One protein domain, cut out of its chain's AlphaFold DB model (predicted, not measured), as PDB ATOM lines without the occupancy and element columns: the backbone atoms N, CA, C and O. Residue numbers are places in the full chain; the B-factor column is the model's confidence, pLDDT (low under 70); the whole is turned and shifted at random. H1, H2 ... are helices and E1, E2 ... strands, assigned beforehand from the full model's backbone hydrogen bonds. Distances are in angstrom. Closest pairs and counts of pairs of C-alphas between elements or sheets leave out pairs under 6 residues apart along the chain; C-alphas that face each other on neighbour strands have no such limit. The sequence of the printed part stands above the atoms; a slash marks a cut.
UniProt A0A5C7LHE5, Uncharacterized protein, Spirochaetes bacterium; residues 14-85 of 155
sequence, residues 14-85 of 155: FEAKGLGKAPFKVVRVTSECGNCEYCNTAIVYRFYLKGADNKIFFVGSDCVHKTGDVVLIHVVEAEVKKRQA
ATOM      1  N   PHE A  14     -46.477  30.898  37.608       91.81
ATOM      2  CA  PHE A  14     -47.413  30.343  38.596       91.81
ATOM      3  C   PHE A  14     -48.630  31.237  38.858       91.81
ATOM      4  O   PHE A  14     -49.714  30.724  39.134       91.81
ATOM      5  N   GLU A  15     -48.475  32.554  38.729       90.75
ATOM      6  CA  GLU A  15     -49.573  33.510  38.872       90.75
ATOM      7  C   GLU A  15     -50.530  33.424  37.680       90.75
ATOM      8  O   GLU A  15     -51.741  33.362  37.877       90.75
ATOM      9  N   ALA A  16     -50.004  33.253  36.461       88.94
ATOM     10  CA  ALA A  16     -50.806  33.005  35.258       88.94
ATOM     11  C   ALA A  16     -51.673  31.730  35.356       88.94
ATOM     12  O   ALA A  16     -52.703  31.619  34.698       88.94
ATOM     13  N   LYS A  17     -51.269  30.770  36.198       88.94
ATOM     14  CA  LYS A  17     -52.003  29.530  36.499       88.94
ATOM     15  C   LYS A  17     -52.901  29.623  37.740       88.94
ATOM     16  O   LYS A  17     -53.549  28.637  38.077       88.94
ATOM     17  N   GLY A  18     -52.940  30.772  38.418       90.50
ATOM     18  CA  GLY A  18     -53.778  31.008  39.597       90.50
ATOM     19  C   GLY A  18     -53.279  30.370  40.901       90.50
ATOM     20  O   GLY A  18     -54.029  30.332  41.876       90.50
ATOM     21  N   LEU A  19     -52.029  29.888  40.945       90.62
ATOM     22  CA  LEU A  19     -51.470  29.186  42.113       90.62
ATOM     23  C   LEU A  19     -51.118  30.131  43.277       90.62
ATOM     24  O   LEU A  19     -51.077  29.711  44.430       90.62
ATOM     25  N   GLY A  20     -50.894  31.414  42.989       91.00
ATOM     26  CA  GLY A  20     -50.647  32.456  43.986       91.00
ATOM     27  C   GLY A  20     -50.091  33.731  43.360       91.00
ATOM     28  O   GLY A  20     -49.980  33.815  42.136       91.00
ATOM     29  N   LYS A  21     -49.714  34.709  44.190       90.75
ATOM     30  CA  LYS A  21     -49.092  35.967  43.735       90.75
ATOM     31  C   LYS A  21     -47.605  36.014  44.059       90.75
ATOM     32  O   LYS A  21     -47.202  35.693  45.180       90.75
ATOM     33  N   ALA A  22     -46.798  36.450  43.091       87.19
ATOM     34  CA  ALA A  22     -45.378  36.701  43.312       87.19
ATOM     35  C   ALA A  22     -45.165  37.837  44.342       87.19
ATOM     36  O   ALA A  22     -46.033  38.699  44.493       87.19
ATOM     37  N   PRO A  23     -44.014  37.885  45.039       90.81
ATOM     38  CA  PRO A  23     -42.894  36.935  45.003       90.81
ATOM     39  C   PRO A  23     -43.181  35.614  45.736       90.81
ATOM     40  O   PRO A  23     -43.879  35.590  46.749       90.81
ATOM     41  N   PHE A  24     -42.584  34.519  45.254       93.56
ATOM     42  CA  PHE A  24     -42.696  33.188  45.858       93.56
ATOM     43  C   PHE A  24     -41.465  32.850  46.702       93.56
ATOM     44  O   PHE A  24     -40.337  33.183  46.345       93.56
ATOM     45  N   LYS A  25     -41.668  32.155  47.825       94.06
ATOM     46  CA  LYS A  25     -40.584  31.672  48.696       94.06
ATOM     47  C   LYS A  25     -40.737  30.185  48.981       94.06
ATOM     48  O   LYS A  25     -41.842  29.732  49.269       94.06
ATOM     49  N   VAL A  26     -39.631  29.440  48.962       95.38
ATOM     50  CA  VAL A  26     -39.616  28.041  49.417       95.38
ATOM     51  C   VAL A  26     -39.792  28.021  50.934       95.38
ATOM     52  O   VAL A  26     -38.973  28.584  51.656       95.38
ATOM     53  N   VAL A  27     -40.854  27.378  51.417       95.75
ATOM     54  CA  VAL A  27     -41.136  27.248  52.860       95.75
ATOM     55  C   VAL A  27     -40.848  25.852  53.396       95.75
ATOM     56  O   VAL A  27     -40.545  25.695  54.575       95.75
ATOM     57  N   ARG A  28     -40.951  24.824  52.547       94.06
ATOM     58  CA  ARG A  28     -40.760  23.426  52.945       94.06
ATOM     59  C   ARG A  28     -40.399  22.567  51.740       94.06
ATOM     60  O   ARG A  28     -40.901  22.808  50.644       94.06
ATOM     61  N   VAL A  29     -39.585  21.533  51.951       93.75
ATOM     62  CA  VAL A  29     -39.263  20.532  50.923       93.75
ATOM     63  C   VAL A  29     -39.417  19.124  51.491       93.75
ATOM     64  O   VAL A  29     -38.760  18.777  52.472       93.75
ATOM     65  N   THR A  30     -40.267  18.303  50.874       92.94
ATOM     66  CA  THR A  30     -40.539  16.922  51.321       92.94
ATOM     67  C   THR A  30     -40.239  15.904  50.220       92.94
ATOM     68  O   THR A  30     -40.086  16.256  49.050       92.94
ATOM     69  N   SER A  31     -40.115  14.632  50.601       89.81
ATOM     70  CA  SER A  31     -39.886  13.485  49.705       89.81
ATOM     71  C   SER A  31     -41.102  12.555  49.639       89.81
ATOM     72  O   SER A  31     -40.953  11.345  49.516       89.81
ATOM     73  N   GLU A  32     -42.305  13.110  49.781       90.38
ATOM     74  CA  GLU A  32     -43.562  12.345  49.844       90.38
ATOM     75  C   GLU A  32     -44.020  11.796  48.482       90.38
ATOM     76  O   GLU A  32     -45.042  11.117  48.430       90.38
ATOM     77  N   CYS A  33     -43.291  12.081  47.392       89.06
ATOM     78  CA  CYS A  33     -43.708  11.841  46.005       89.06
ATOM     79  C   CYS A  33     -45.071  12.486  45.674       89.06
ATOM     80  O   CYS A  33     -45.801  12.924  46.549       89.06
ATOM     81  N   GLY A  34     -45.461  12.631  44.414       92.31
ATOM     82  CA  GLY A  34     -46.798  13.140  44.068       92.31
ATOM     83  C   GLY A  34     -46.831  13.827  42.721       92.31
ATOM     84  O   GLY A  34     -45.903  13.674  41.939       92.31
ATOM     85  N   ASN A  35     -47.877  14.601  42.453       95.56
ATOM     86  CA  ASN A  35     -48.076  15.260  41.166       95.56
ATOM     87  C   ASN A  35     -47.950  16.773  41.327       95.56
ATOM     88  O   ASN A  35     -48.602  17.356  42.184       95.56
ATOM     89  N   CYS A  36     -47.105  17.405  40.516       95.31
ATOM     90  CA  CYS A  36     -46.868  18.848  40.539       95.31
ATOM     91  C   CYS A  36     -48.174  19.643  40.362       95.31
ATOM     92  O   CYS A  36     -48.861  19.446  39.365       95.31
ATOM     93  N   GLU A  37     -48.480  20.608  41.233       95.19
ATOM     94  CA  GLU A  37     -49.726  21.390  41.123       95.19
ATOM     95  C   GLU A  37     -49.770  22.305  39.880       95.19
ATOM     96  O   GLU A  37     -50.838  22.735  39.451       95.19
ATOM     97  N   TYR A  38     -48.621  22.576  39.248       94.31
ATOM     98  CA  TYR A  38     -48.545  23.394  38.033       94.31
ATOM     99  C   TYR A  38     -48.808  22.597  36.742       94.31
ATOM    100  O   TYR A  38     -49.647  22.988  35.924       94.31
ATOM    101  N   CYS A  39     -48.084  21.488  36.544       93.75
ATOM    102  CA  CYS A  39     -48.099  20.707  35.297       93.75
ATOM    103  C   CYS A  39     -48.605  19.266  35.453       93.75
ATOM    104  O   CYS A  39     -48.615  18.521  34.479       93.75
ATOM    105  N   ASN A  40     -48.990  18.858  36.663       94.12
ATOM    106  CA  ASN A  40     -49.478  17.523  37.025       94.12
ATOM    107  C   ASN A  40     -48.498  16.352  36.797       94.12
ATOM    108  O   ASN A  40     -48.852  15.190  36.993       94.12
ATOM    109  N   THR A  41     -47.250  16.634  36.416       95.00
ATOM    110  CA  THR A  41     -46.201  15.617  36.261       95.00
ATOM    111  C   THR A  41     -45.859  14.987  37.608       95.00
ATOM    112  O   THR A  41     -45.788  15.690  38.619       95.00
ATOM    113  N   ALA A  42     -45.618  13.676  37.615       94.75
ATOM    114  CA  ALA A  42     -45.148  12.963  38.795       94.75
ATOM    115  C   ALA A  42     -43.750  13.457  39.209       94.75
ATOM    116  O   ALA A  42     -42.832  13.532  38.394       94.75
ATOM    117  N   ILE A  43     -43.595  13.797  40.484       94.12
ATOM    118  CA  ILE A  43     -42.392  14.355  41.098       94.12
ATOM    119  C   ILE A  43     -42.045  13.575  42.365       94.12
ATOM    120  O   ILE A  43     -42.919  13.125  43.102       94.12
ATOM    121  N   VAL A  44     -40.747  13.430  42.630       91.00
ATOM    122  CA  VAL A  44     -40.235  12.758  43.839       91.00
ATOM    123  C   VAL A  44     -40.174  13.729  45.018       91.00
ATOM    124  O   VAL A  44     -40.553  13.393  46.139       91.00
ATOM    125  N   TYR A  45     -39.713  14.953  44.756       91.06
ATOM    126  CA  TYR A  45     -39.578  16.000  45.762       91.06
ATOM    127  C   TYR A  45     -40.631  17.079  45.558       91.06
ATOM    128  O   TYR A  45     -40.804  17.578  44.446       91.06
ATOM    129  N   ARG A  46     -41.302  17.451  46.648       94.88
ATOM    130  CA  ARG A  46     -42.296  18.526  46.674       94.88
ATOM    131  C   ARG A  46     -41.642  19.792  47.210       94.88
ATOM    132  O   ARG A  46     -41.249  19.822  48.376       94.88
ATOM    133  N   PHE A  47     -41.549  20.829  46.382       95.25
ATOM    134  CA  PHE A  47     -41.131  22.164  46.808       95.25
ATOM    135  C   PHE A  47     -42.369  22.989  47.131       95.25
ATOM    136  O   PHE A  47     -43.065  23.427  46.219       95.25
ATOM    137  N   TYR A  48     -42.648  23.182  48.419       95.94
ATOM    138  CA  TYR A  48     -43.752  24.024  48.873       95.94
ATOM    139  C   TYR A  48     -43.349  25.488  48.749       95.94
ATOM    140  O   TYR A  48     -42.413  25.945  49.416       95.94
ATOM    141  N   LEU A  49     -44.071  26.211  47.901       96.12
ATOM    142  CA  LEU A  49     -43.895  27.628  47.642       96.12
ATOM    143  C   LEU A  49     -45.016  28.409  48.310       96.12
ATOM    144  O   LEU A  49     -46.181  28.045  48.184       96.12
ATOM    145  N   LYS A  50     -44.661  29.492  49.000       96.19
ATOM    146  CA  LYS A  50     -45.610  30.452  49.561       96.19
ATOM    147  C   LYS A  50     -45.557  31.751  48.765       96.19
ATOM    148  O   LYS A  50     -44.479  32.338  48.644       96.19
ATOM    149  N   GLY A  51     -46.698  32.172  48.227       93.56
ATOM    150  CA  GLY A  51     -46.865  33.469  47.566       93.56
ATOM    151  C   GLY A  51     -47.069  34.622  48.555       93.56
ATOM    152  O   GLY A  51     -47.279  34.414  49.755       93.56
ATOM    153  N   ALA A  52     -47.049  35.852  48.045       92.56
ATOM    154  CA  ALA A  52     -47.358  37.063  48.811       92.56
ATOM    155  C   ALA A  52     -48.817  37.103  49.304       92.56
ATOM    156  O   ALA A  52     -49.119  37.717  50.324       92.56
ATOM    157  N   ASP A  53     -49.711  36.392  48.618       91.12
ATOM    158  CA  ASP A  53     -51.112  36.187  48.986       91.12
ATOM    159  C   ASP A  53     -51.315  35.102  50.060       91.12
ATOM    160  O   ASP A  53     -52.441  34.695  50.331       91.12
ATOM    161  N   ASN A  54     -50.231  34.632  50.686       92.00
ATOM    162  CA  ASN A  54     -50.201  33.554  51.677       92.00
ATOM    163  C   ASN A  54     -50.679  32.181  51.181       92.00
ATOM    164  O   ASN A  54     -50.713  31.244  51.983       92.00
ATOM    165  N   LYS A  55     -50.974  32.020  49.887       94.56
ATOM    166  CA  LYS A  55     -51.276  30.710  49.312       94.56
ATOM    167  C   LYS A  55     -50.024  29.848  49.273       94.56
ATOM    168  O   LYS A  55     -48.924  30.341  49.010       94.56
ATOM    169  N   ILE A  56     -50.213  28.562  49.550       95.50
ATOM    170  CA  ILE A  56     -49.166  27.548  49.503       95.50
ATOM    171  C   ILE A  56     -49.578  26.499  48.485       95.50
ATOM    172  O   ILE A  56     -50.690  25.988  48.545       95.50
ATOM    173  N   PHE A  57     -48.654  26.169  47.596       95.44
ATOM    174  CA  PHE A  57     -48.782  25.096  46.617       95.44
ATOM    175  C   PHE A  57     -47.430  24.395  46.493       95.44
ATOM    176  O   PHE A  57     -46.406  24.942  46.922       95.44
ATOM    177  N   PHE A  58     -47.395  23.194  45.923       95.69
ATOM    178  CA  PHE A  58     -46.137  22.494  45.674       95.69
ATOM    179  C   PHE A  58     -45.879  22.197  44.198       95.69
ATOM    180  O   PHE A  58     -46.763  21.847  43.417       95.69
ATOM    181  N   VAL A  59     -44.609  22.305  43.815       95.75
ATOM    182  CA  VAL A  59     -44.137  22.037  42.452       95.75
ATOM    183  C   VAL A  59     -42.857  21.209  42.458       95.75
ATOM    184  O   VAL A  59     -42.194  21.063  43.486       95.75
ATOM    185  N   GLY A  60     -42.512  20.653  41.298       94.19
ATOM    186  CA  GLY A  60     -41.195  20.062  41.063       94.19
ATOM    187  C   GLY A  60     -40.133  21.117  40.758       94.19
ATOM    188  O   GLY A  60     -40.451  22.242  40.364       94.19
ATOM    189  N   SER A  61     -38.863  20.719  40.862       92.81
ATOM    190  CA  SER A  61     -37.719  21.571  40.516       92.81
ATOM    191  C   SER A  61     -37.807  22.090  39.084       92.81
ATOM    192  O   SER A  61     -37.584  23.270  38.848       92.81
ATOM    193  N   ASP A  62     -38.210  21.249  38.135       92.62
ATOM    194  CA  ASP A  62     -38.235  21.598  36.710       92.62
ATOM    195  C   ASP A  62     -39.222  22.730  36.415       92.62
ATOM    196  O   ASP A  62     -38.977  23.580  35.563       92.62
ATOM    197  N   CYS A  63     -40.335  22.772  37.149       93.06
ATOM    198  CA  CYS A  63     -41.310  23.852  37.027       93.06
ATOM    199  C   CYS A  63     -40.764  25.169  37.569       93.06
ATOM    200  O   CYS A  63     -41.062  26.207  36.996       93.06
ATOM    201  N   VAL A  64     -39.942  25.123  38.623       92.56
ATOM    202  CA  VAL A  64     -39.239  26.303  39.145       92.56
ATOM    203  C   VAL A  64     -38.198  26.810  38.147       92.56
ATOM    204  O   VAL A  64     -38.117  28.006  37.920       92.56
ATOM    205  N   HIS A  65     -37.460  25.931  37.466       91.56
ATOM    206  CA  HIS A  65     -36.481  26.361  36.455       91.56
ATOM    207  C   HIS A  65     -37.140  27.068  35.266       91.56
ATOM    208  O   HIS A  65     -36.573  27.997  34.699       91.56
ATOM    209  N   LYS A  66     -38.370  26.672  34.918       90.38
ATOM    210  CA  LYS A  66     -39.150  27.298  33.842       90.38
ATOM    211  C   LYS A  66     -39.655  28.705  34.180       90.38
ATOM    212  O   LYS A  66     -40.109  29.389  33.270       90.38
ATOM    213  N   THR A  67     -39.612  29.144  35.442       88.62
ATOM    214  CA  THR A  67     -40.116  30.477  35.815       88.62
ATOM    215  C   THR A  67     -39.146  31.602  35.475       88.62
ATOM    216  O   THR A  67     -39.582  32.741  35.339       88.62
ATOM    217  N   GLY A  68     -37.845  31.312  35.371       85.81
ATOM    218  CA  GLY A  68     -36.805  32.338  35.250       85.81
ATOM    219  C   GLY A  68     -36.566  33.153  36.532       85.81
ATOM    220  O   GLY A  68     -35.762  34.084  36.512       85.81
ATOM    221  N   ASP A  69     -37.219  32.812  37.651       89.00
ATOM    222  CA  ASP A  69     -36.980  33.455  38.948       89.00
ATOM    223  C   ASP A  69     -35.636  32.980  39.515       89.00
ATOM    224  O   ASP A  69     -35.533  31.944  40.172       89.00
ATOM    225  N   VAL A  70     -34.589  33.758  39.240       90.44
ATOM    226  CA  VAL A  70     -33.199  33.450  39.604       90.44
ATOM    227  C   VAL A  70     -33.032  33.198  41.104       90.44
ATOM    228  O   VAL A  70     -32.232  32.354  41.503       90.44
ATOM    229  N   VAL A  71     -33.770  33.912  41.958       90.31
ATOM    230  CA  VAL A  71     -33.652  33.745  43.413       90.31
ATOM    231  C   VAL A  71     -34.255  32.409  43.824       90.31
ATOM    232  O   VAL A  71     -33.639  31.652  44.576       90.31
ATOM    233  N   LEU A  72     -35.438  32.097  43.298       90.62
ATOM    234  CA  LEU A  72     -36.119  30.846  43.593       90.62
ATOM    235  C   LEU A  72     -35.356  29.630  43.049       90.62
ATOM    236  O   LEU A  72     -35.223  28.624  43.750       90.62
ATOM    237  N   ILE A  73     -34.808  29.742  41.836       93.44
ATOM    238  CA  ILE A  73     -34.006  28.698  41.188       93.44
ATOM    239  C   ILE A  73     -32.785  28.352  42.040       93.44
ATOM    240  O   ILE A  73     -32.613  27.184  42.381       93.44
ATOM    241  N   HIS A  74     -31.994  29.339  42.475       93.06
ATOM    242  CA  HIS A  74     -30.804  29.077  43.292       93.06
ATOM    243  C   HIS A  74     -31.120  28.328  44.594       93.06
ATOM    244  O   HIS A  74     -30.375  27.430  44.992       93.06
ATOM    245  N   VAL A  75     -32.228  28.670  45.262       92.94
ATOM    246  CA  VAL A  75     -32.650  27.983  46.495       92.94
ATOM    247  C   VAL A  75     -33.002  26.524  46.207       92.94
ATOM    248  O   VAL A  75     -32.582  25.624  46.936       92.94
ATOM    249  N   VAL A  76     -33.751  26.278  45.130       93.19
ATOM    250  CA  VAL A  76     -34.148  24.925  44.726       93.19
ATOM    251  C   VAL A  76     -32.940  24.097  44.294       93.19
ATOM    252  O   VAL A  76     -32.798  22.961  44.744       93.19
ATOM    253  N   GLU A  77     -32.036  24.647  43.486       93.62
ATOM    254  CA  GLU A  77     -30.812  23.966  43.053       93.62
ATOM    255  C   GLU A  77     -29.907  23.591  44.230       93.62
ATOM    256  O   GLU A  77     -29.388  22.470  44.278       93.62
ATOM    257  N   ALA A  78     -29.741  24.490  45.206       92.88
ATOM    258  CA  ALA A  78     -28.954  24.218  46.404       92.88
ATOM    259  C   ALA A  78     -29.522  23.028  47.196       92.88
ATOM    260  O   ALA A  78     -28.773  22.128  47.594       92.88
ATOM    261  N   GLU A  79     -30.844  22.975  47.365       91.94
ATOM    262  CA  GLU A  79     -31.521  21.879  48.061       91.94
ATOM    263  C   GLU A  79     -31.443  20.560  47.274       91.94
ATOM    264  O   GLU A  79     -31.140  19.508  47.844       91.94
ATOM    265  N   VAL A  80     -31.636  20.597  45.949       91.62
ATOM    266  CA  VAL A  80     -31.471  19.418  45.082       91.62
ATOM    267  C   VAL A  80     -30.042  18.882  45.178       91.62
ATOM    268  O   VAL A  80     -29.846  17.679  45.368       91.62
ATOM    269  N   LYS A  81     -29.031  19.755  45.103       93.25
ATOM    270  CA  LYS A  81     -27.617  19.373  45.199       93.25
ATOM    271  C   LYS A  81     -27.291  18.746  46.552       93.25
ATOM    272  O   LYS A  81     -26.599  17.727  46.593       93.25
ATOM    273  N   LYS A  82     -27.816  19.310  47.645       91.75
ATOM    274  CA  LYS A  82     -27.668  18.757  48.997       91.75
ATOM    275  C   LYS A  82     -28.230  17.336  49.078       91.75
ATOM    276  O   LYS A  82     -27.502  16.414  49.440       91.75
ATOM    277  N   ARG A  83     -29.472  17.129  48.636       87.88
ATOM    278  CA  ARG A  83     -30.121  15.804  48.653       87.88
ATOM    279  C   ARG A  83     -29.411  14.792  47.763       87.88
ATOM    280  O   ARG A  83     -29.214  13.644  48.152       87.88
ATOM    281  N   GLN A  84     -28.967  15.204  46.577       89.50
ATOM    282  CA  GLN A  84     -28.176  14.335  45.706       89.50
ATOM    283  C   GLN A  84     -26.845  13.930  46.354       89.50
ATOM    284  O   GLN A  84     -26.423  12.783  46.194       89.50
ATOM    285  N   ALA A  85     -26.183  14.836  47.080       90.44
ATOM    286  CA  ALA A  85     -24.957  14.530  47.812       90.44
ATOM    287  C   ALA A  85     -25.211  13.546  48.966       90.44
ATOM    288  O   ALA A  85     -24.474  12.570  49.098       90.44
TER     289      ALA A  85
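This is residues 14 to 85 of the 155 residues of an uncharacterized protein of Spirochaetes bacterium (UniProt A0A5C7LHE5). This is a small three-stranded sheet, E1, E2 and E3, with a long loop, residues 31 to 45, that goes out from the end of E1 and comes back to the start of E2, and with two helices that only graze the sheet. The short helix H1 follows straight after the sheet, and the long helix H2 comes back past the E1 and E2 part of the sheet and ends the printed part. You have 72 residues, with three named strands and then two named helices, in the order E1, E2, E3, H1, H2; the sheet's order is E1, E2, E3, all antiparallel. The class is mixed, helices and strands, with 36 residues in named elements. The whole is compact, with a radius of gyration of the C-alphas of 11.2 A, and the C-alphas span 33 by 24 by 20 A.

Begin at C-alpha 14, at (-47.413, 30.343, 38.596), and read through residues 14 to 24, which hold no named element. At C-alpha 25, at (-40.584, 31.672, 48.696), the strand E1 begins; it runs over residues 25 to 30 and is 15.0 A long from first to last C-alpha. Residues 31 to 45 come next, again with no named element. Then find E2, residues 46 to 50, 12.7 A long, and E3, residues 56 to 59, 10.3 A long. H1 takes residues 61 to 65 and measures 6.4 A. H2 takes residues 70 to 85: from C-alpha 70, at (-33.199, 33.450, 39.604), it runs 22.2 A to C-alpha 85, at (-24.957, 14.530, 47.812).

Start with the sheet, a meander, each strand the antiparallel neighbour of the one before, made of E1, E2 and E3. E1 and E3 are its edge strands, and E2 is the inner one. The hairpin of E1 and E2 has an angle of 153 degrees between its directions; look at N 27 and O 48, 2.9 A apart, and N 50 and O 25, 2.8 A apart, within hydrogen-bond range. The hairpin of E2 and E3 has an angle of 144 degrees; there N 49 and O 57 are 2.8 A apart and N 47 and O 59 are 3.0 A apart, also within hydrogen-bond range. Inside the stretch between E1 and E2, residues 34 to 35 form a short antiparallel pairing with residues 42 to 43. H2 is on the sheet but only grazes it, with its residues 71 to 80; the closest C-alphas of E1 and H2 are those of Lys 25 and Leu 72, 6.8 A apart. H1 is only just on the sheet, with 5 pairs of C-alphas within 10 A, and it only grazes it, with its residues 61 to 64; its closest C-alphas to E2 are those of Phe 47 and Ser 61, 7.2 A apart. H1 and H2 touch, H2 with its residues 72 to 77 alone, and the closest C-alphas are those of His 65 and Ile 73, 5.8 A apart. In H1 and H2 every O i to N i+4 pair is within hydrogen-bond range.

The two C-alphas farthest apart are those of Gly 18 and Ala 85, 34.2 A, while the first and last printed C-alphas, of Phe 14 and Ala 85, are 29.0 A apart. The printed part runs from residue 14 to residue 85 and has no cut. The link from E1 to E2, with 15 residues, is long; the links from E2 to E3, from E3 to H1 and from H1 to H2 are tight. Read the B-factor column for pLDDT: its mean over the printed part is 92.5, and no printed residue is under 70.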